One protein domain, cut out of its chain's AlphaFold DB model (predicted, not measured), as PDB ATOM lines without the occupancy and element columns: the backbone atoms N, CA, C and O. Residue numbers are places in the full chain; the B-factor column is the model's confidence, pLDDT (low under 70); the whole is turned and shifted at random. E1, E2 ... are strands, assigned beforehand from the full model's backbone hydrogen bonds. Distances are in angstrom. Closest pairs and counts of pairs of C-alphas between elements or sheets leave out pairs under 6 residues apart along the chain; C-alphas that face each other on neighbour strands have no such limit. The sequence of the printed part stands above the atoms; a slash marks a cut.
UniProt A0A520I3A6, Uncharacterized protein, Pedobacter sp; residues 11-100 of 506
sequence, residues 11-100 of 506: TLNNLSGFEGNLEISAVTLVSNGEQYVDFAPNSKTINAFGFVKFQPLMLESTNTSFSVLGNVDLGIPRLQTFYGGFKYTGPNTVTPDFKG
ATOM      1  N   THR A  11     -46.431  25.570  13.150       79.00
ATOM      2  CA  THR A  11     -45.479  24.468  13.357       79.00
ATOM      3  C   THR A  11     -45.031  23.905  12.016       79.00
ATOM      4  O   THR A  11     -45.885  23.616  11.176       79.00
ATOM      5  N   LEU A  12     -43.726  23.711  11.816       79.81
ATOM      6  CA  LEU A  12     -43.224  22.863  10.732       79.81
ATOM      7  C   LEU A  12     -43.047  21.447  11.262       79.81
ATOM      8  O   LEU A  12     -42.323  21.223  12.232       79.81
ATOM      9  N   ASN A  13     -43.704  20.503  10.597       82.38
ATOM     10  CA  ASN A  13     -43.748  19.102  10.997       82.38
ATOM     11  C   ASN A  13     -43.107  18.239   9.905       82.38
ATOM     12  O   ASN A  13     -43.112  18.621   8.734       82.38
ATOM     13  N   ASN A  14     -42.627  17.050  10.281       79.88
ATOM     14  CA  ASN A  14     -42.084  16.040   9.361       79.88
ATOM     15  C   ASN A  14     -40.932  16.547   8.478       79.88
ATOM     16  O   ASN A  14     -40.774  16.112   7.336       79.88
ATOM     17  N   LEU A  15     -40.136  17.486   8.991       84.25
ATOM     18  CA  LEU A  15     -38.955  17.953   8.288       84.25
ATOM     19  C   LEU A  15     -37.864  16.879   8.372       84.25
ATOM     20  O   LEU A  15     -37.523  16.425   9.464       84.25
ATOM     21  N   SER A  16     -37.325  16.470   7.221       85.81
ATOM     22  CA  SER A  16     -36.277  15.447   7.167       85.81
ATOM     23  C   SER A  16     -35.085  15.844   8.044       85.81
ATOM     24  O   SER A  16     -34.583  16.971   7.945       85.81
ATOM     25  N   GLY A  17     -34.674  14.921   8.916       86.12
ATOM     26  CA  GLY A  17     -33.610  15.128   9.889       86.12
ATOM     27  C   GLY A  17     -34.017  15.815  11.190       86.12
ATOM     28  O   GLY A  17     -33.136  16.168  11.956       86.12
ATOM     29  N   PHE A  18     -35.297  16.040  11.490       87.12
ATOM     30  CA  PHE A  18     -35.704  16.637  12.769       87.12
ATOM     31  C   PHE A  18     -36.558  15.682  13.605       87.12
ATOM     32  O   PHE A  18     -37.620  15.238  13.173       87.12
ATOM     33  N   GLU A  19     -36.124  15.412  14.841       77.12
ATOM     34  CA  GLU A  19     -36.882  14.635  15.831       77.12
ATOM     35  C   GLU A  19     -37.848  15.554  16.601       77.12
ATOM     36  O   GLU A  19     -37.756  15.731  17.815       77.12
ATOM     37  N   GLY A  20     -38.755  16.224  15.887       75.81
ATOM     38  CA  GLY A  20     -39.756  17.088  16.506       75.81
ATOM     39  C   GLY A  20     -40.313  18.169  15.590       75.81
ATOM     40  O   GLY A  20     -39.798  18.433  14.504       75.81
ATOM     41  N   ASN A  21     -41.381  18.808  16.059       80.94
ATOM     42  CA  ASN A  21     -41.995  19.933  15.366       80.94
ATOM     43  C   ASN A  21     -41.212  21.216  15.667       80.94
ATOM     44  O   ASN A  21     -40.921  21.519  16.826       80.94
ATOM     45  N   LEU A  22     -40.913  21.995  14.632       81.56
ATOM     46  CA  LEU A  22     -40.343  23.332  14.777       81.56
ATOM     47  C   LEU A  22     -41.474  24.332  15.030       81.56
ATOM     48  O   LEU A  22     -42.306  24.574  14.155       81.56
ATOM     49  N   GLU A  23     -41.506  24.924  16.219       79.38
ATOM     50  CA  GLU A  23     -42.530  25.889  16.627       79.38
ATOM     51  C   GLU A  23     -42.204  27.306  16.127       79.38
ATOM     52  O   GLU A  23     -41.331  27.989  16.658       79.38
ATOM     53  N   ILE A  24     -42.940  27.784  15.123       76.88
ATOM     54  CA  ILE A  24     -42.835  29.145  14.587       76.88
ATOM     55  C   ILE A  24     -43.567  30.106  15.519       76.88
ATOM     56  O   ILE A  24     -44.715  29.868  15.886       76.88
ATOM     57  N   SER A  25     -42.940  31.225  15.876       69.31
ATOM     58  CA  SER A  25     -43.533  32.192  16.815       69.31
ATOM     59  C   SER A  25     -44.012  33.474  16.151       69.31
ATOM     60  O   SER A  25     -44.992  34.065  16.614       69.31
ATOM     61  N   ALA A  26     -43.381  33.877  15.047       68.00
ATOM     62  CA  ALA A  26     -43.821  34.995  14.237       68.00
ATOM     63  C   ALA A  26     -43.596  34.717  12.746       68.00
ATOM     64  O   ALA A  26     -42.610  34.121  12.337       68.00
ATOM     65  N   VAL A  27     -44.533  35.170  11.919       66.44
ATOM     66  CA  VAL A  27     -44.400  35.187  10.457       66.44
ATOM     67  C   VAL A  27     -44.558  36.632  10.011       66.44
ATOM     68  O   VAL A  27     -45.634  37.212  10.207       66.44
ATOM     69  N   THR A  28     -43.518  37.195   9.407       65.50
ATOM     70  CA  THR A  28     -43.483  38.561   8.886       65.50
ATOM     71  C   THR A  28     -43.441  38.514   7.362       65.50
ATOM     72  O   THR A  28     -42.518  37.980   6.755       65.50
ATOM     73  N   LEU A  29     -44.463  39.081   6.727       63.72
ATOM     74  CA  LEU A  29     -44.514  39.222   5.275       63.72
ATOM     75  C   LEU A  29     -44.195  40.678   4.938       63.72
ATOM     76  O   LEU A  29     -44.881  41.573   5.435       63.72
ATOM     77  N   VAL A  30     -43.165  40.924   4.131       65.38
ATOM     78  CA  VAL A  30     -42.819  42.278   3.676       65.38
ATOM     79  C   VAL A  30     -43.410  42.548   2.296       65.38
ATOM     80  O   VAL A  30     -43.602  41.654   1.472       65.38
ATOM     81  N   SER A  31     -43.741  43.814   2.041       52.75
ATOM     82  CA  SER A  31     -44.480  44.257   0.851       52.75
ATOM     83  C   SER A  31     -43.736  44.059  -0.477       52.75
ATOM     84  O   SER A  31     -44.348  44.194  -1.531       52.75
ATOM     85  N   ASN A  32     -42.437  43.749  -0.444       64.94
ATOM     86  CA  ASN A  32     -41.619  43.421  -1.617       64.94
ATOM     87  C   ASN A  32     -41.733  41.942  -2.048       64.94
ATOM     88  O   ASN A  32     -41.072  41.540  -3.001       64.94
ATOM     89  N   GLY A  33     -42.564  41.140  -1.372       60.50
ATOM     90  CA  GLY A  33     -42.770  39.724  -1.682       60.50
ATOM     91  C   GLY A  33     -41.803  38.773  -0.974       60.50
ATOM     92  O   GLY A  33     -41.953  37.560  -1.117       60.50
ATOM     93  N   GLU A  34     -40.854  39.286  -0.187       59.56
ATOM     94  CA  GLU A  34     -40.014  38.463   0.684       59.56
ATOM     95  C   GLU A  34     -40.806  38.012   1.926       59.56
ATOM     96  O   GLU A  34     -41.701  38.700   2.432       59.56
ATOM     97  N   GLN A  35     -40.505  36.809   2.409       61.44
ATOM     98  CA  GLN A  35     -41.125  36.243   3.603       61.44
ATOM     99  C   GLN A  35     -40.029  35.972   4.622       61.44
ATOM    100  O   GLN A  35     -39.125  35.181   4.356       61.44
ATOM    101  N   TYR A  36     -40.132  36.612   5.782       62.38
ATOM    102  CA  TYR A  36     -39.268  36.355   6.923       62.38
ATOM    103  C   TYR A  36     -40.091  35.642   7.985       62.38
ATOM    104  O   TYR A  36     -41.098  36.157   8.471       62.38
ATOM    105  N   VAL A  37     -39.692  34.425   8.331       61.75
ATOM    106  CA  VAL A  37     -40.303  33.707   9.446       61.75
ATOM    107  C   VAL A  37     -39.302  33.689  10.583       61.75
ATOM    108  O   VAL A  37     -38.243  33.069  10.469       61.75
ATOM    109  N   ASP A  38     -39.662  34.359  11.673       61.00
ATOM    110  CA  ASP A  38     -38.846  34.429  12.875       61.00
ATOM    111  C   ASP A  38     -39.338  33.379  13.878       61.00
ATOM    112  O   ASP A  38     -40.525  33.285  14.234       61.00
ATOM    113  N   PHE A  39     -38.408  32.567  14.368       63.09
ATOM    114  CA  PHE A  39     -38.668  31.742  15.542       63.09
ATOM    115  C   PHE A  39     -38.630  32.632  16.795       63.09
ATOM    116  O   PHE A  39     -38.021  33.701  16.787       63.09
ATOM    117  N   ALA A  40     -39.313  32.245  17.882       56.94
ATOM    118  CA  ALA A  40     -39.260  33.044  19.109       56.94
ATOM    119  C   ALA A  40     -37.800  33.192  19.560       56.94
ATOM    120  O   ALA A  40     -37.045  32.224  19.449       56.94
ATOM    121  N   PRO A  41     -37.434  34.318  20.202       50.97
ATOM    122  CA  PRO A  41     -36.128  34.481  20.852       50.97
ATOM    123  C   PRO A  41     -35.779  33.348  21.839       50.97
ATOM    124  O   PRO A  41     -34.617  33.150  22.173       50.97
ATOM    125  N   ASN A  42     -36.792  32.592  22.282       58.50
ATOM    126  CA  ASN A  42     -36.703  31.493  23.240       58.50
ATOM    127  C   ASN A  42     -37.022  30.126  22.603       58.50
ATOM    128  O   ASN A  42     -37.527  29.237  23.294       58.50
ATOM    129  N   SER A  43     -36.818  29.959  21.290       69.19
ATOM    130  CA  SER A  43     -37.023  28.669  20.626       69.19
ATOM    131  C   SER A  43     -36.213  27.581  21.339       69.19
ATOM    132  O   SER A  43     -35.054  27.778  21.725       69.19
ATOM    133  N   LYS A  44     -36.856  26.435  21.594       78.75
ATOM    134  CA  LYS A  44     -36.208  25.321  22.290       78.75
ATOM    135  C   LYS A  44     -35.105  24.745  21.409       78.75
ATOM    136  O   LYS A  44     -35.296  24.573  20.207       78.75
ATOM    137  N   THR A  45     -33.977  24.398  22.021       86.56
ATOM    138  CA  THR A  45     -32.974  23.552  21.372       86.56
ATOM    139  C   THR A  45     -33.577  22.176  21.104       86.56
ATOM    140  O   THR A  45     -34.169  21.571  22.000       86.56
ATOM    141  N   ILE A  46     -33.414  21.685  19.882       87.56
ATOM    142  CA  ILE A  46     -33.885  20.377  19.426       87.56
ATOM    143  C   ILE A  46     -32.722  19.552  18.880       87.56
ATOM    144  O   ILE A  46     -31.702  20.105  18.466       87.56
ATOM    145  N   ASN A  47     -32.886  18.230  18.861       88.44
ATOM    146  CA  ASN A  47     -31.938  17.337  18.207       88.44
ATOM    147  C   ASN A  47     -32.301  17.203  16.725       88.44
ATOM    148  O   ASN A  47     -33.398  16.767  16.372       88.44
ATOM    149  N   ALA A  48     -31.362  17.576  15.865       90.56
ATOM    150  CA  ALA A  48     -31.416  17.360  14.432       90.56
ATOM    151  C   ALA A  48     -30.428  16.249  14.040       90.56
ATOM    152  O   ALA A  48     -29.337  16.127  14.598       90.56
ATOM    153  N   PHE A  49     -30.825  15.418  13.084       91.94
ATOM    154  CA  PHE A  49     -30.068  14.318  12.494       91.94
ATOM    155  C   PHE A  49     -29.533  13.321  13.534       91.94
ATOM    156  O   PHE A  49     -28.548  12.635  13.286       91.94
ATOM    157  N   GLY A  50     -30.166  13.247  14.711       89.50
ATOM    158  CA  GLY A  50     -29.813  12.362  15.827       89.50
ATOM    159  C   GLY A  50     -28.637  12.814  16.709       89.50
ATOM    160  O   GLY A  50     -28.426  12.222  17.764       89.50
ATOM    161  N   PHE A  51     -27.868  13.844  16.329       90.31
ATOM    162  CA  PHE A  51     -26.672  14.272  17.088       90.31
ATOM    163  C   PHE A  51     -26.419  15.787  17.118       90.31
ATOM    164  O   PHE A  51     -25.630  16.248  17.940       90.31
ATOM    165  N   VAL A  52     -27.068  16.577  16.257       92.94
ATOM    166  CA  VAL A  52     -26.871  18.030  16.199       92.94
ATOM    167  C   VAL A  52     -27.826  18.716  17.162       92.94
ATOM    168  O   VAL A  52     -29.040  18.624  17.000       92.94
ATOM    169  N   LYS A  53     -27.301  19.472  18.122       93.00
ATOM    170  CA  LYS A  53     -28.123  20.367  18.939       93.00
ATOM    171  C   LYS A  53     -28.360  21.649  18.155       93.00
ATOM    172  O   LYS A  53     -27.429  22.412  17.898       93.00
ATOM    173  N   PHE A  54     -29.602  21.882  17.760       92.06
ATOM    174  CA  PHE A  54     -29.981  23.002  16.910       92.06
ATOM    175  C   PHE A  54     -30.997  23.897  17.607       92.06
ATOM    176  O   PHE A  54     -32.003  23.420  18.126       92.06
ATOM    177  N   GLN A  55     -30.750  25.203  17.604       90.12
ATOM    178  CA  GLN A  55     -31.708  26.198  18.069       90.12
ATOM    179  C   GLN A  55     -32.142  27.069  16.882       90.12
ATOM    180  O   GLN A  55     -31.354  27.911  16.445       90.12
ATOM    181  N   PRO A  56     -33.358  26.878  16.341       88.19
ATOM    182  CA  PRO A  56     -33.823  27.600  15.159       88.19
ATOM    183  C   PRO A  56     -34.027  29.091  15.458       88.19
ATOM    184  O   PRO A  56     -34.610  29.442  16.483       88.19
ATOM    185  N   LEU A  57     -33.584  29.962  14.554       83.38
ATOM    186  CA  LEU A  57     -33.708  31.422  14.667       83.38
ATOM    187  C   LEU A  57     -34.488  32.027  13.497       83.38
ATOM    188  O   LEU A  57     -35.351  32.871  13.721       83.38
ATOM    189  N   MET A  58     -34.258  31.538  12.274       81.44
ATOM    190  CA  MET A  58     -34.880  32.079  11.063       81.44
ATOM    191  C   MET A  58     -35.208  30.989  10.035       81.44
ATOM    192  O   MET A  58     -34.514  29.972   9.948       81.44
ATOM    193  N   LEU A  59     -36.242  31.221   9.224       83.50
ATOM    194  CA  LEU A  59     -36.406  30.554   7.930       83.50
ATOM    195  C   LEU A  59     -36.186  31.547   6.796       83.50
ATOM    196  O   LEU A  59     -36.780  32.623   6.783       83.50
ATOM    197  N   GLU A  60     -35.410  31.124   5.809       81.94
ATOM    198  CA  GLU A  60     -35.290  31.809   4.526       81.94
ATOM    199  C   GLU A  60     -35.901  30.923   3.443       81.94
ATOM    200  O   GLU A  60     -35.684  29.713   3.432       81.94
ATOM    201  N   SER A  61     -36.656  31.499   2.512       80.81
ATOM    202  CA  SER A  61     -37.227  30.752   1.389       80.81
ATOM    203  C   SER A  61     -36.938  31.454   0.074       80.81
ATOM    204  O   SER A  61     -37.038  32.672  -0.040       80.81
ATOM    205  N   THR A  62     -36.630  30.664  -0.945       81.81
ATOM    206  CA  THR A  62     -36.568  31.075  -2.348       81.81
ATOM    207  C   THR A  62     -37.617  30.303  -3.150       81.81
ATOM    208  O   THR A  62     -38.361  29.486  -2.611       81.81
ATOM    209  N   ASN A  63     -37.672  30.525  -4.464       79.81
ATOM    210  CA  ASN A  63     -38.542  29.769  -5.372       79.81
ATOM    211  C   ASN A  63     -38.174  28.276  -5.511       79.81
ATOM    212  O   ASN A  63     -38.960  27.507  -6.056       79.81
ATOM    213  N   THR A  64     -36.976  27.871  -5.079       82.06
ATOM    214  CA  THR A  64     -36.399  26.536  -5.337       82.06
ATOM    215  C   THR A  64     -35.824  25.868  -4.092       82.06
ATOM    216  O   THR A  64     -35.408  24.712  -4.147       82.06
ATOM    217  N   SER A  65     -35.776  26.572  -2.962       86.19
ATOM    218  CA  SER A  65     -35.233  26.039  -1.718       86.19
ATOM    219  C   SER A  65     -35.761  26.786  -0.507       86.19
ATOM    220  O   SER A  65     -36.127  27.951  -0.628       86.19
ATOM    221  N   PHE A  66     -35.708  26.162   0.662       86.75
ATOM    222  CA  PHE A  66     -35.843  26.863   1.936       86.75
ATOM    223  C   PHE A  66     -34.716  26.452   2.884       86.75
ATOM    224  O   PHE A  66     -34.217  25.330   2.809       86.75
ATOM    225  N   SER A  67     -34.304  27.355   3.763       88.62
ATOM    226  CA  SER A  67     -33.245  27.148   4.746       88.62
ATOM    227  C   SER A  67     -33.791  27.368   6.146       88.62
ATOM    228  O   SER A  67     -34.432  28.382   6.405       88.62
ATOM    229  N   VAL A  68     -33.501  26.441   7.056       89.31
ATOM    230  CA  VAL A  68     -33.711  26.628   8.495       89.31
ATOM    231  C   VAL A  68     -32.379  27.019   9.110       89.31
ATOM    232  O   VAL A  68     -31.460  26.202   9.130       89.31
ATOM    233  N   LEU A  69     -32.267  28.260   9.580       88.25
ATOM    234  CA  LEU A  69     -31.045  28.838  10.134       88.25
ATOM    235  C   LEU A  69     -31.177  29.045  11.643       88.25
ATOM    236  O   LEU A  69     -32.266  29.294  12.162       88.25
ATOM    237  N   GLY A  70     -30.064  28.933  12.357       90.06
ATOM    238  CA  GLY A  70     -30.048  28.980  13.808       90.06
ATOM    239  C   GLY A  70     -28.665  28.788  14.416       90.06
ATOM    240  O   GLY A  70     -27.647  28.804  13.723       90.06
ATOM    241  N   ASN A  71     -28.633  28.589  15.732       91.38
ATOM    242  CA  ASN A  71     -27.415  28.198  16.431       91.38
ATOM    243  C   ASN A  71     -27.224  26.683  16.303       91.38
ATOM    244  O   ASN A  71     -28.123  25.906  16.631       91.38
ATOM    245  N   VAL A  72     -26.049  26.273  15.839       93.75
ATOM    246  CA  VAL A  72     -25.662  24.882  15.610       93.75
ATOM    247  C   VAL A  72     -24.565  24.508  16.600       93.75
ATOM    248  O   VAL A  72     -23.498  25.121  16.616       93.75
ATOM    249  N   ASP A  73     -24.808  23.473  17.398       94.31
ATOM    250  CA  ASP A  73     -23.793  22.777  18.183       94.31
ATOM    251  C   ASP A  73     -23.683  21.332  17.678       94.31
ATOM    252  O   ASP A  73     -24.609  20.526  17.795       94.31
ATOM    253  N   LEU A  74     -22.533  21.025  17.073       93.75
ATOM    254  CA  LEU A  74     -22.225  19.704  16.528       93.75
ATOM    255  C   LEU A  74     -21.652  18.751  17.584       93.75
ATOM    256  O   LEU A  74     -21.380  17.607  17.257       93.75
ATOM    257  N   GLY A  75     -21.376  19.201  18.813       92.31
ATOM    258  CA  GLY A  75     -20.712  18.377  19.827       92.31
ATOM    259  C   GLY A  75     -19.276  17.969  19.468       92.31
ATOM    260  O   GLY A  75     -18.696  17.097  20.118       92.31
ATOM    261  N   ILE A  76     -18.685  18.584  18.440       94.31
ATOM    262  CA  ILE A  76     -17.294  18.365  18.045       94.31
ATOM    263  C   ILE A  76     -16.391  19.120  19.034       94.31
ATOM    264  O   ILE A  76     -16.580  20.324  19.221       94.31
ATOM    265  N   PRO A  77     -15.391  18.471  19.663       93.25
ATOM    266  CA  PRO A  77     -14.506  19.143  20.606       93.25
ATOM    267  C   PRO A  77     -13.846  20.380  19.999       93.25
ATOM    268  O   PRO A  77     -13.376  20.341  18.861       93.25
ATOM    269  N   ARG A  78     -13.793  21.459  20.790       91.19
ATOM    270  CA  ARG A  78     -13.184  22.762  20.451       91.19
ATOM    271  C   ARG A  78     -13.861  23.540  19.321       91.19
ATOM    272  O   ARG A  78     -13.474  24.677  19.074       91.19
ATOM    273  N   LEU A  79     -14.899  22.990  18.696       93.38
ATOM    274  CA  LEU A  79     -15.798  23.755  17.846       93.38
ATOM    275  C   LEU A  79     -16.874  24.391  18.725       93.38
ATOM    276  O   LEU A  79     -17.685  23.698  19.336       93.38
ATOM    277  N   GLN A  80     -16.862  25.717  18.812       90.75
ATOM    278  CA  GLN A  80     -17.914  26.446  19.511       90.75
ATOM    279  C   GLN A  80     -19.218  26.407  18.716       90.75
ATOM    280  O   GLN A  80     -19.205  26.246  17.496       90.75
ATOM    281  N   THR A  81     -20.340  26.598  19.411       92.00
ATOM    282  CA  THR A  81     -21.634  26.838  18.770       92.00
ATOM    283  C   THR A  81     -21.511  27.991  17.775       92.00
ATOM    284  O   THR A  81     -20.956  29.040  18.100       92.00
ATOM    285  N   PHE A  82     -22.032  27.800  16.569       91.94
ATOM    286  CA  PHE A  82     -21.926  28.774  15.486       91.94
ATOM    287  C   PHE A  82     -23.273  28.976  14.790       91.94
ATOM    288  O   PHE A  82     -24.172  28.143  14.891       91.94
ATOM    289  N   TYR A  83     -23.413  30.092  14.075       89.88
ATOM    290  CA  TYR A  83     -24.597  30.357  13.263       89.88
ATOM    291  C   TYR A  83     -24.524  29.588  11.940       89.88
ATOM    292  O   TYR A  83     -23.554  29.707  11.188       89.88
ATOM    293  N   GLY A  84     -25.556  28.814  11.641       90.69
ATOM    294  CA  GLY A  84     -25.652  28.029  10.418       90.69
ATOM    295  C   GLY A  84     -26.995  27.330  10.323       90.69
ATOM    296  O   GLY A  84     -27.924  27.638  11.067       90.69
ATOM    297  N   GLY A  85     -27.123  26.371   9.414       91.62
ATOM    298  CA  GLY A  85     -28.382  25.653   9.313       91.62
ATOM    299  C   GLY A  85     -28.440  24.604   8.225       91.62
ATOM    300  O   GLY A  85     -27.424  24.045   7.813       91.62
ATOM    301  N   PHE A  86     -29.657  24.341   7.772       91.75
ATOM    302  CA  PHE A  86     -29.966  23.273   6.835       91.75
ATOM    303  C   PHE A  86     -30.780  23.824   5.678       91.75
ATOM    304  O   PHE A  86     -31.867  24.364   5.877       91.75
ATOM    305  N   LYS A  87     -30.244  23.673   4.468       90.88
ATOM    306  CA  LYS A  87     -30.907  24.059   3.227       90.88
ATOM    307  C   LYS A  87     -31.572  22.848   2.593       90.88
ATOM    308  O   LYS A  87     -30.911  21.847   2.330       90.88
ATOM    309  N   TYR A  88     -32.850  22.984   2.288       89.50
ATOM    310  CA  TYR A  88     -33.691  21.990   1.645       89.50
ATOM    311  C   TYR A  88     -33.987  22.429   0.212       89.50
ATOM    312  O   TYR A  88     -34.565  23.491  -0.013       89.50
ATOM    313  N   THR A  89     -33.594  21.620  -0.770       88.19
ATOM    314  CA  THR A  89     -33.914  21.839  -2.200       88.19
ATOM    315  C   THR A  89     -34.955  20.847  -2.721       88.19
ATOM    316  O   THR A  89     -35.280  20.831  -3.904       88.19
ATOM    317  N   GLY A  90     -35.449  19.978  -1.844       83.44
ATOM    318  CA  GLY A  90     -36.478  18.985  -2.107       83.44
ATOM    319  C   GLY A  90     -36.869  18.277  -0.806       83.44
ATOM    320  O   GLY A  90     -36.194  18.470   0.206       83.44
ATOM    321  N   PRO A  91     -37.917  17.433  -0.814       72.94
ATOM    322  CA  PRO A  91     -38.445  16.801   0.401       72.94
ATOM    323  C   PRO A  91     -37.407  15.975   1.174       72.94
ATOM    324  O   PRO A  91     -37.432  15.929   2.398       72.94
ATOM    325  N   ASN A  92     -36.469  15.363   0.445       76.38
ATOM    326  CA  ASN A  92     -35.447  14.466   0.989       76.38
ATOM    327  C   ASN A  92     -34.015  14.954   0.717       76.38
ATOM    328  O   ASN A  92     -33.062  14.225   0.979       76.38
ATOM    329  N   THR A  93     -33.852  16.161   0.165       85.88
ATOM    330  CA  THR A  93     -32.539  16.688  -0.223       85.88
ATOM    331  C   THR A  93     -32.180  17.842   0.689       85.88
ATOM    332  O   THR A  93     -32.661  18.961   0.499       85.88
ATOM    333  N   VAL A  94     -31.326  17.551   1.670       89.25
ATOM    334  CA  VAL A  94     -30.828  18.516   2.646       89.25
ATOM    335  C   VAL A  94     -29.315  18.660   2.542       89.25
ATOM    336  O   VAL A  94     -28.580  17.683   2.407       89.25
ATOM    337  N   THR A  95     -28.839  19.898   2.607       89.12
ATOM    338  CA  THR A  95     -27.413  20.228   2.632       89.12
ATOM    339  C   THR A  95     -27.117  21.163   3.799       89.12
ATOM    340  O   THR A  95     -27.859  22.133   3.982       89.12
ATOM    341  N   PRO A  96     -26.039  20.932   4.566       90.25
ATOM    342  CA  PRO A  96     -25.615  21.866   5.602       90.25
ATOM    343  C   PRO A  96     -25.204  23.222   5.022       90.25
ATOM    344  O   PRO A  96     -24.341  23.285   4.144       90.25
ATOM    345  N   ASP A  97     -25.755  24.304   5.567       87.69
ATOM    346  CA  ASP A  97     -25.300  25.679   5.342       87.69
ATOM    347  C   ASP A  97     -24.471  26.147   6.547       87.69
ATOM    348  O   ASP A  97     -24.868  26.998   7.344       87.69
ATOM    349  N   PHE A  98     -23.327  25.489   6.745       87.81
ATOM    350  CA  PHE A  98     -22.373  25.827   7.800       87.81
ATOM    351  C   PHE A  98     -21.275  26.715   7.216       87.81
ATOM    352  O   PHE A  98     -20.488  26.272   6.368       87.81
ATOM    353  N   LYS A  99     -21.207  27.968   7.670       78.75
ATOM    354  CA  LYS A  99     -20.214  28.944   7.208       78.75
ATOM    355  C   LYS A  99     -19.053  29.018   8.194       78.75
ATOM    356  O   LYS A  99     -19.268  29.121   9.394       78.75
ATOM    357  N   GLY A 100     -17.826  28.967   7.675       71.19
ATOM    358  CA  GLY A 100     -16.617  29.228   8.461       71.19
ATOM    359  C   GLY A 100     -16.341  28.229   9.590       71.19
ATOM    360  O   GLY A 100     -15.873  28.640  10.646       71.19
TER     361      GLY A 100
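Overview. This is residues 11 to 100 of the 506 residues of an uncharacterized protein of Pedobacter sp (UniProt A0A520I3A6). Look for one strongly twisted sheet of seven strands, bent into an open trough with E4 and E5 at its middle and E6 and E7 along one side. The hairpin of E1 and E2 reaches out toward one end of the long axis, the loop of residues 74 to 81 toward the other, and the unnamed stretch 11 to 21 loops over the open side. The printed part has 90 residues, with seven named strands in the order E1 to E7 and no named helix; the class is all strand. The sheet is branched and antiparallel in each neighbour pair. The whole is compact, with a radius of gyration of the C-alphas of 13.0 A, yet elongated, with spans of 44 by 28 by 27 A.

Along the chain. Start at Thr 11 and go on to C-alpha 22 at (-40.343, 23.332, 14.777), where E1, residues 22 to 29, begins; it measures 19.0 A and bends by 67 degrees at residue 25. E2, residues 35 to 39, is 13.0 A long, and E3, residues 46 to 48, is 6.3 A. Find C-alpha 52 at (-26.871, 18.030, 16.199); from there E4, residues 52 to 61, runs 22.1 A and bends by 76 degrees at residue 55. E5, residues 66 to 73, is 20.6 A and bends by 61 degrees at residue 70. E6, residues 82 to 90, measures 24.8 A, and E7, residues 93 to 98, runs 15.9 A to C-alpha 98 at (-22.373, 25.827, 7.800).

Arrangement. Residues 11 to 12 pair antiparallel with residues 22 to 23 of E1. The hairpin of E1 and E2 has N 28 and O 36 at 2.8 A, within hydrogen-bond range. Then look at E4, which has three neighbours: E2, beside residues 57 to 59, and E3, beside residues 52 to 54, lie on one side of it, E5 on the other side. N 59 and O 37 are 3.0 A apart, N 46 and O 54 2.8 A, and N 57 and O 69 2.8 A, each within that range. E3 to E7 form a meander, each strand the antiparallel neighbour of the one before. Across the hairpin of E5 and E6, N 70 and O 84 are 2.8 A apart, and across the hairpin of E6 and E7, N 97 and O 85 are 2.8 A apart, both within hydrogen-bond range. E2 and E3 are apart, and E1 and E3 are only just apart, at 8.5 A.

Size, cuts and confidence. The C-alphas of Ser 31 and Pro 77, the two farthest apart, are 43.8 A from each other. The printed part has no cut, and no link is long. Mean pLDDT of the printed part is 81.3; residues 25 to 43 are under 70.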